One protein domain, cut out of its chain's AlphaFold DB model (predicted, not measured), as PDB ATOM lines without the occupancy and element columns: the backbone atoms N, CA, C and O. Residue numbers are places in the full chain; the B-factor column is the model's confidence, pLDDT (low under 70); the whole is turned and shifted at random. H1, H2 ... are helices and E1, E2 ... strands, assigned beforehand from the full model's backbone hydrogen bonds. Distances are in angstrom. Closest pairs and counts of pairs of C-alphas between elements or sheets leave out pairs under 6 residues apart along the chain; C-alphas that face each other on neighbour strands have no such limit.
ATOM      1  N   TYR A   2     -30.598  -2.101   4.948       89.94
ATOM      2  CA  TYR A   2     -31.762  -1.199   4.855       89.94
ATOM      3  C   TYR A   2     -33.118  -1.897   4.706       89.94
ATOM      4  O   TYR A   2     -34.037  -1.556   5.438       89.94
ATOM      5  N   LYS A   3     -33.199  -2.962   3.891       92.50
ATOM      6  CA  LYS A   3     -34.441  -3.723   3.646       92.50
ATOM      7  C   LYS A   3     -35.234  -4.099   4.907       92.50
ATOM      8  O   LYS A   3     -36.453  -4.077   4.868       92.50
ATOM      9  N   ARG A   4     -34.557  -4.455   6.009       92.06
ATOM     10  CA  ARG A   4     -35.233  -4.802   7.272       92.06
ATOM     11  C   ARG A   4     -35.848  -3.568   7.934       92.06
ATOM     12  O   ARG A   4     -36.997  -3.611   8.332       92.06
ATOM     13  N   CYS A   5     -35.082  -2.483   8.026       92.00
ATOM     14  CA  CYS A   5     -35.536  -1.235   8.639       92.00
ATOM     15  C   CYS A   5     -36.679  -0.600   7.832       92.00
ATOM     16  O   CYS A   5     -37.691  -0.204   8.397       92.00
ATOM     17  N   GLU A   6     -36.554  -0.561   6.505       94.12
ATOM     18  CA  GLU A   6     -37.563   0.040   5.625       94.12
ATOM     19  C   GLU A   6     -38.869  -0.765   5.590       94.12
ATOM     20  O   GLU A   6     -39.931  -0.191   5.364       94.12
ATOM     21  N   ALA A   7     -38.817  -2.075   5.866       93.75
ATOM     22  CA  ALA A   7     -40.016  -2.896   6.021       93.75
ATOM     23  C   ALA A   7     -40.834  -2.531   7.276       93.75
ATOM     24  O   ALA A   7     -42.049  -2.699   7.272       93.75
ATOM     25  N   GLU A   8     -40.188  -2.022   8.331       92.38
ATOM     26  CA  GLU A   8     -40.837  -1.674   9.606       92.38
ATOM     27  C   GLU A   8     -41.180  -0.180   9.712       92.38
ATOM     28  O   GLU A   8     -42.199   0.188  10.296       92.38
ATOM     29  N   HIS A   9     -40.342   0.691   9.148       90.38
ATOM     30  CA  HIS A   9     -40.445   2.146   9.301       90.38
ATOM     31  C   HIS A   9     -40.804   2.888   8.005       90.38
ATOM     32  O   HIS A   9     -41.004   4.103   8.028       90.38
ATOM     33  N   GLY A  10     -40.925   2.175   6.884       92.00
ATOM     34  CA  GLY A  10     -41.215   2.734   5.566       92.00
ATOM     35  C   GLY A  10     -39.962   3.062   4.753       92.00
ATOM     36  O   GLY A  10     -38.861   3.228   5.290       92.00
ATOM     37  N   ALA A  11     -40.140   3.153   3.434       88.38
ATOM     38  CA  ALA A  11     -39.077   3.537   2.510       88.38
ATOM     39  C   ALA A  11     -38.541   4.939   2.848       88.38
ATOM     40  O   ALA A  11     -39.301   5.816   3.249       88.38
ATOM     41  N   GLU A  12     -37.226   5.133   2.709       88.06
ATOM     42  CA  GLU A  12     -36.515   6.401   2.963       88.06
ATOM     43  C   GLU A  12     -36.510   6.908   4.419       88.06
ATOM     44  O   GLU A  12     -35.873   7.925   4.716       88.06
ATOM     45  N   ASN A  13     -37.113   6.173   5.356       90.56
ATOM     46  CA  ASN A  13     -37.129   6.505   6.786       90.56
ATOM     47  C   ASN A  13     -35.980   5.866   7.576       90.56
ATOM     48  O   ASN A  13     -36.023   5.836   8.802       90.56
ATOM     49  N   CYS A  14     -34.945   5.365   6.901       91.50
ATOM     50  CA  CYS A  14     -33.804   4.701   7.526       91.50
ATOM     51  C   CYS A  14     -32.479   5.362   7.128       91.50
ATOM     52  O   CYS A  14     -32.290   5.781   5.987       91.50
ATOM     53  N   GLU A  15     -31.540   5.430   8.066       90.38
ATOM     54  CA  GLU A  15     -30.189   5.957   7.886       90.38
ATOM     55  C   GLU A  15     -29.140   5.010   8.486       90.38
ATOM     56  O   GLU A  15     -29.426   4.204   9.370       90.38
ATOM     57  N   LYS A  16     -27.909   5.048   7.971       89.12
ATOM     58  CA  LYS A  16     -26.817   4.198   8.465       89.12
ATOM     59  C   LYS A  16     -25.965   4.991   9.439       89.12
ATOM     60  O   LYS A  16     -25.461   6.050   9.080       89.12
ATOM     61  N   SER A  17     -25.746   4.431  10.622       88.25
ATOM     62  CA  SER A  17     -24.808   4.965  11.603       88.25
ATOM     63  C   SER A  17     -23.750   3.912  11.928       88.25
ATOM     64  O   SER A  17     -24.040   2.826  12.440       88.25
ATOM     65  N   GLY A  18     -22.504   4.199  11.544       86.06
ATOM     66  CA  GLY A  18     -21.407   3.236  11.602       86.06
ATOM     67  C   GLY A  18     -21.678   2.001  10.736       86.06
ATOM     68  O   GLY A  18     -21.904   2.109   9.531       86.06
ATOM     69  N   ALA A  19     -21.648   0.814  11.341       88.31
ATOM     70  CA  ALA A  19     -21.886  -0.453  10.646       88.31
ATOM     71  C   ALA A  19     -23.369  -0.874  10.592       88.31
ATOM     72  O   ALA A  19     -23.685  -1.840   9.903       88.31
ATOM     73  N   ILE A  20     -24.278  -0.183  11.291       89.31
ATOM     74  CA  ILE A  20     -25.675  -0.607  11.501       89.31
ATOM     75  C   ILE A  20     -26.644   0.424  10.891       89.31
ATOM     76  O   ILE A  20     -26.300   1.591  10.718       89.31
ATOM     77  N   VAL A  21     -27.849  -0.017  10.512       91.06
ATOM     78  CA  VAL A  21     -28.923   0.839   9.972       91.06
ATOM     79  C   VAL A  21     -30.013   1.033  11.022       91.06
ATOM     80  O   VAL A  21     -30.477   0.051  11.603       91.06
ATOM     81  N   TYR A  22     -30.424   2.284  11.208       90.25
ATOM     82  CA  TYR A  22     -31.411   2.744  12.180       90.25
ATOM     83  C   TYR A  22     -32.511   3.567  11.495       90.25
ATOM     84  O   TYR A  22     -32.283   4.095  10.405       90.25
ATOM     85  N   PRO A  23     -33.703   3.691  12.101       92.12
ATOM     86  CA  PRO A  23     -34.699   4.642  11.631       92.12
ATOM     87  C   PRO A  23     -34.209   6.081  11.824       92.12
ATOM     88  O   PRO A  23     -33.524   6.393  12.798       92.12
ATOM     89  N   LYS A  24     -34.600   6.967  10.909       91.50
ATOM     90  CA  LYS A  24     -34.401   8.410  11.043       91.50
ATOM     91  C   LYS A  24     -35.201   8.945  12.229       91.50
ATOM     92  O   LYS A  24     -36.277   8.444  12.564       91.50
ATOM     93  N   CYS A  25     -34.687  10.003  12.842       91.62
ATOM     94  CA  CYS A  25     -35.395  10.690  13.911       91.62
ATOM     95  C   CYS A  25     -36.657  11.397  13.393       91.62
ATOM     96  O   CYS A  25     -36.714  11.862  12.254       91.62
ATOM     97  N   LYS A  26     -37.676  11.486  14.256       90.00
ATOM     98  CA  LYS A  26     -38.892  12.269  13.989       90.00
ATOM     99  C   LYS A  26     -38.549  13.758  13.853       90.00
ATOM    100  O   LYS A  26     -37.505  14.206  14.323       90.00
ATOM    101  N   SER A  27     -39.450  14.532  13.250       90.69
ATOM    102  CA  SER A  27     -39.284  15.983  13.125       90.69
ATOM    103  C   SER A  27     -39.026  16.648  14.485       90.69
ATOM    104  O   SER A  27     -39.634  16.291  15.495       90.69
ATOM    105  N   GLY A  28     -38.090  17.601  14.514       88.56
ATOM    106  CA  GLY A  28     -37.653  18.280  15.739       88.56
ATOM    107  C   GLY A  28     -36.615  17.512  16.565       88.56
ATOM    108  O   GLY A  28     -36.205  17.997  17.617       88.56
ATOM    109  N   PHE A  29     -36.166  16.344  16.103       90.44
ATOM    110  CA  PHE A  29     -35.082  15.578  16.708       90.44
ATOM    111  C   PHE A  29     -33.981  15.332  15.681       90.44
ATOM    112  O   PHE A  29     -34.241  15.134  14.495       90.44
ATOM    113  N   LYS A  30     -32.737  15.315  16.146       90.25
ATOM    114  CA  LYS A  30     -31.558  14.978  15.352       90.25
ATOM    115  C   LYS A  30     -30.897  13.722  15.901       90.25
ATOM    116  O   LYS A  30     -30.937  13.478  17.109       90.25
ATOM    117  N   SER A  31     -30.276  12.938  15.029       88.94
ATOM    118  CA  SER A  31     -29.497  11.786  15.462       88.94
ATOM    119  C   SER A  31     -28.170  12.244  16.068       88.94
ATOM    120  O   SER A  31     -27.419  13.026  15.483       88.94
ATOM    121  N   VAL A  32     -27.895  11.777  17.282       86.88
ATOM    122  CA  VAL A  32     -26.635  11.985  17.997       86.88
ATOM    123  C   VAL A  32     -26.019  10.606  18.220       86.88
ATOM    124  O   VAL A  32     -26.338   9.901  19.172       86.88
ATOM    125  N   GLY A  33     -25.159  10.177  17.295       82.06
ATOM    126  CA  GLY A  33     -24.503   8.866  17.344       82.06
ATOM    127  C   GLY A  33     -25.274   7.753  16.624       82.06
ATOM    128  O   GLY A  33     -25.775   7.951  15.519       82.06
ATOM    129  N   CYS A  34     -25.292   6.545  17.202       76.44
ATOM    130  CA  CYS A  34     -25.826   5.353  16.532       76.44
ATOM    131  C   CYS A  34     -27.330   5.150  16.699       76.44
ATOM    132  O   CYS A  34     -27.963   4.684  15.766       76.44
ATOM    133  N   CYS A  35     -27.917   5.510  17.839       81.62
ATOM    134  CA  CYS A  35     -29.315   5.172  18.132       81.62
ATOM    135  C   CYS A  35     -30.061   6.205  18.989       81.62
ATOM    136  O   CYS A  35     -31.151   5.916  19.479       81.62
ATOM    137  N   ILE A  36     -29.490   7.395  19.193       88.06
ATOM    138  CA  ILE A  36     -30.068   8.416  20.071       88.06
ATOM    139  C   ILE A  36     -30.639   9.541  19.214       88.06
ATOM    140  O   ILE A  36     -29.909  10.201  18.478       88.06
ATOM    141  N   CYS A  37     -31.942   9.773  19.342       90.88
ATOM    142  CA  CYS A  37     -32.606  10.951  18.800       90.88
ATOM    143  C   CYS A  37     -32.714  12.005  19.899       90.88
ATOM    144  O   CYS A  37     -33.481  11.838  20.847       90.88
ATOM    145  N   SER A  38     -31.946  13.081  19.764       91.12
ATOM    146  CA  SER A  38     -31.925  14.200  20.704       91.12
ATOM    147  C   SER A  38     -32.727  15.372  20.142       91.12
ATOM    148  O   SER A  38     -32.706  15.576  18.924       91.12
ATOM    149  N   PRO A  39     -33.474  16.130  20.961       91.00
ATOM    150  CA  PRO A  39     -34.227  17.280  20.471       91.00
ATOM    151  C   PRO A  39     -33.300  18.306  19.804       91.00
ATOM    152  O   PRO A  39     -32.199  18.582  20.277       91.00
ATOM    153  N   GLN A  40     -33.752  18.900  18.700       91.69
ATOM    154  CA  GLN A  40     -33.090  20.064  18.122       91.69
ATOM    155  C   GLN A  40     -33.297  21.255  19.057       91.69
ATOM    156  O   GLN A  40     -34.429  21.662  19.321       91.69
ATOM    157  N   CYS A  41     -32.198  21.796  19.583       91.50
ATOM    158  CA  CYS A  41     -32.278  22.866  20.561       91.50
ATOM    159  C   CYS A  41     -32.759  24.181  19.933       91.50
ATOM    160  O   CYS A  41     -32.240  24.572  18.886       91.50
ATOM    161  N   PRO A  42     -33.729  24.870  20.565       89.75
ATOM    162  CA  PRO A  42     -34.138  26.203  20.142       89.75
ATOM    163  C   PRO A  42     -33.003  27.212  20.365       89.75
ATOM    164  O   PRO A  42     -32.079  26.964  21.147       89.75
ATOM    165  N   GLU A  43     -33.086  28.365  19.698       90.06
ATOM    166  CA  GLU A  43     -32.090  29.431  19.834       90.06
ATOM    167  C   GLU A  43     -31.874  29.837  21.303       90.06
ATOM    168  O   GLU A  43     -32.811  29.929  22.099       90.06
ATOM    169  N   GLY A  44     -30.610  30.064  21.674       87.75
ATOM    170  CA  GLY A  44     -30.221  30.458  23.032       87.75
ATOM    171  C   GLY A  44     -30.069  29.307  24.036       87.75
ATOM    172  O   GLY A  44     -29.794  29.562  25.210       87.75
ATOM    173  N   MET A  45     -30.214  28.049  23.606       92.25
ATOM    174  CA  MET A  45     -29.871  26.874  24.413       92.25
ATOM    175  C   MET A  45     -28.589  26.201  23.918       92.25
ATOM    176  O   MET A  45     -28.312  26.156  22.724       92.25
ATOM    177  N   SER A  46     -27.815  25.659  24.855       90.38
ATOM    178  CA  SER A  46     -26.632  24.852  24.553       90.38
ATOM    179  C   SER A  46     -27.034  23.396  24.362       90.38
ATOM    180  O   SER A  46     -27.764  22.839  25.180       90.38
ATOM    181  N   ASP A  47     -26.552  22.771  23.296       90.69
ATOM    182  CA  ASP A  47     -26.793  21.357  23.043       90.69
ATOM    183  C   ASP A  47     -25.788  20.490  23.812       90.69
ATOM    184  O   ASP A  47     -24.582  20.572  23.583       90.69
ATOM    185  N   LEU A  48     -26.292  19.661  24.729       88.38
ATOM    186  CA  LEU A  48     -25.496  18.718  25.520       88.38
ATOM    187  C   LEU A  48     -25.446  17.313  24.900       88.38
ATOM    188  O   LEU A  48     -25.008  16.360  25.543       88.38
ATOM    189  N   GLY A  49     -25.949  17.139  23.679       86.06
ATOM    190  CA  GLY A  49     -26.006  15.865  22.971       86.06
ATOM    191  C   GLY A  49     -27.221  15.019  23.344       86.06
ATOM    192  O   GLY A  49     -27.846  14.459  22.451       86.06
ATOM    193  N   ILE A  50     -27.617  14.962  24.620       86.56
ATOM    194  CA  ILE A  50     -28.832  14.244  25.069       86.56
ATOM    195  C   ILE A  50     -30.015  15.168  25.384       86.56
ATOM    196  O   ILE A  50     -31.167  14.735  25.404       86.56
ATOM    197  N   SER A  51     -29.740  16.442  25.659       88.19
ATOM    198  CA  SER A  51     -30.744  17.433  26.031       88.19
ATOM    199  C   SER A  51     -30.243  18.849  25.757       88.19
ATOM    200  O   SER A  51     -29.056  19.081  25.526       88.19
ATOM    201  N   CYS A  52     -31.167  19.806  25.807       92.00
ATOM    202  CA  CYS A  52     -30.862  21.222  25.657       92.00
ATOM    203  C   CYS A  52     -30.717  21.873  27.031       92.00
ATOM    204  O   CYS A  52     -31.643  21.848  27.846       92.00
ATOM    205  N   ALA A  53     -29.565  22.483  27.278       91.75
ATOM    206  CA  ALA A  53     -29.318  23.276  28.466       91.75
ATOM    207  C   ALA A  53     -29.725  24.730  28.239       91.75
ATOM    208  O   ALA A  53     -29.279  25.390  27.298       91.75
ATOM    209  N   LYS A  54     -30.540  25.254  29.156       91.25
ATOM    210  CA  LYS A  54     -30.764  26.696  29.255       91.25
ATOM    211  C   LYS A  54     -29.494  27.382  29.740       91.25
ATOM    212  O   LYS A  54     -28.763  26.819  30.550       91.25
ATOM    213  N   SER A  55     -29.281  28.619  29.295       86.31
ATOM    214  CA  SER A  55     -28.248  29.470  29.882       86.31
ATOM    215  C   SER A  55     -28.508  29.644  31.382       86.31
ATOM    216  O   SER A  55     -29.618  29.988  31.799       86.31
TER     217      SER A  55
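This is residues 2 to 55 of the 157 residues of the protein "Hypothetical protein" of Rotaria sordida (UniProt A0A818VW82). Three small two-stranded hairpins follow one another in a row along a rod, E1 with E2, E3 with E4 and E5 with E6, and a short helix, H1, packs on the first hairpin near one end of the rod. The hairpins are separate two-stranded sheets with few contacts between them, and each is antiparallel. The printed part has 54 residues, with one named helix and six named strands in the order H1 E1 E2 E3 E4 E5 E6, and its class is mixed, helices and strands. The whole is loose, with a radius of gyration of the C-alphas of 13.2 A and spans of 43 by 21 by 11 A.

E1, residues 14 to 17, and E2, residues 20 to 23, are the longest strands by residues and form an antiparallel hairpin, their directions at 141 degrees. N 15 and O 22 are within hydrogen-bond range at 2.8 A, and so are N 22 and O 15 at 2.8 A. H1, residues 2 to 9, has the C-alpha of Tyr 2 6.2 A from that of Val 21 in E2, the closest pair of the two. Its closest pair with E1 is the C-alphas of Glu 6 and Cys 14, 6.3 A apart. In H1, 3 of 4 O i to N i+4 pairs are within hydrogen-bond range. E3, residues 29 to 31, and E4, residues 37 to 39, form an antiparallel hairpin at 139 degrees, with N 30 and O 38 within hydrogen-bond range at 2.8 A. E2 and E3 are apart. E5, residues 45 to 47, and E6, residues 52 to 54, form an antiparallel hairpin at 145 degrees, with N 53 and O 46 within hydrogen-bond range at 2.8 A. E4 and E5 are apart, while the closest C-alphas of E4 and E6, those of Pro 39 and Cys 52, are 7.3 A apart.

E1 is 9.9 A and E2 10.4 A from first to last C-alpha. H1 is 10.3 A long and begins at C-alpha 2 (-31.762, -1.199, 4.855). E3 is 6.9 A long and begins at C-alpha 29 (-35.082, 15.578, 16.708), and E4 is 6.7 A long. E5 is 6.5 A long, and E6 is 6.6 A long and ends at C-alpha 54 (-30.764, 26.696, 29.255).

The two C-alphas farthest apart in the domain, those of Lys 3 and Ser 55, are 42.8 A apart. The printed part, residues 2 to 55, has no cut. The six links between named elements are tight, and no link is long. The mean pLDDT of the printed part of this model is 89.6, and no printed residue is under 70.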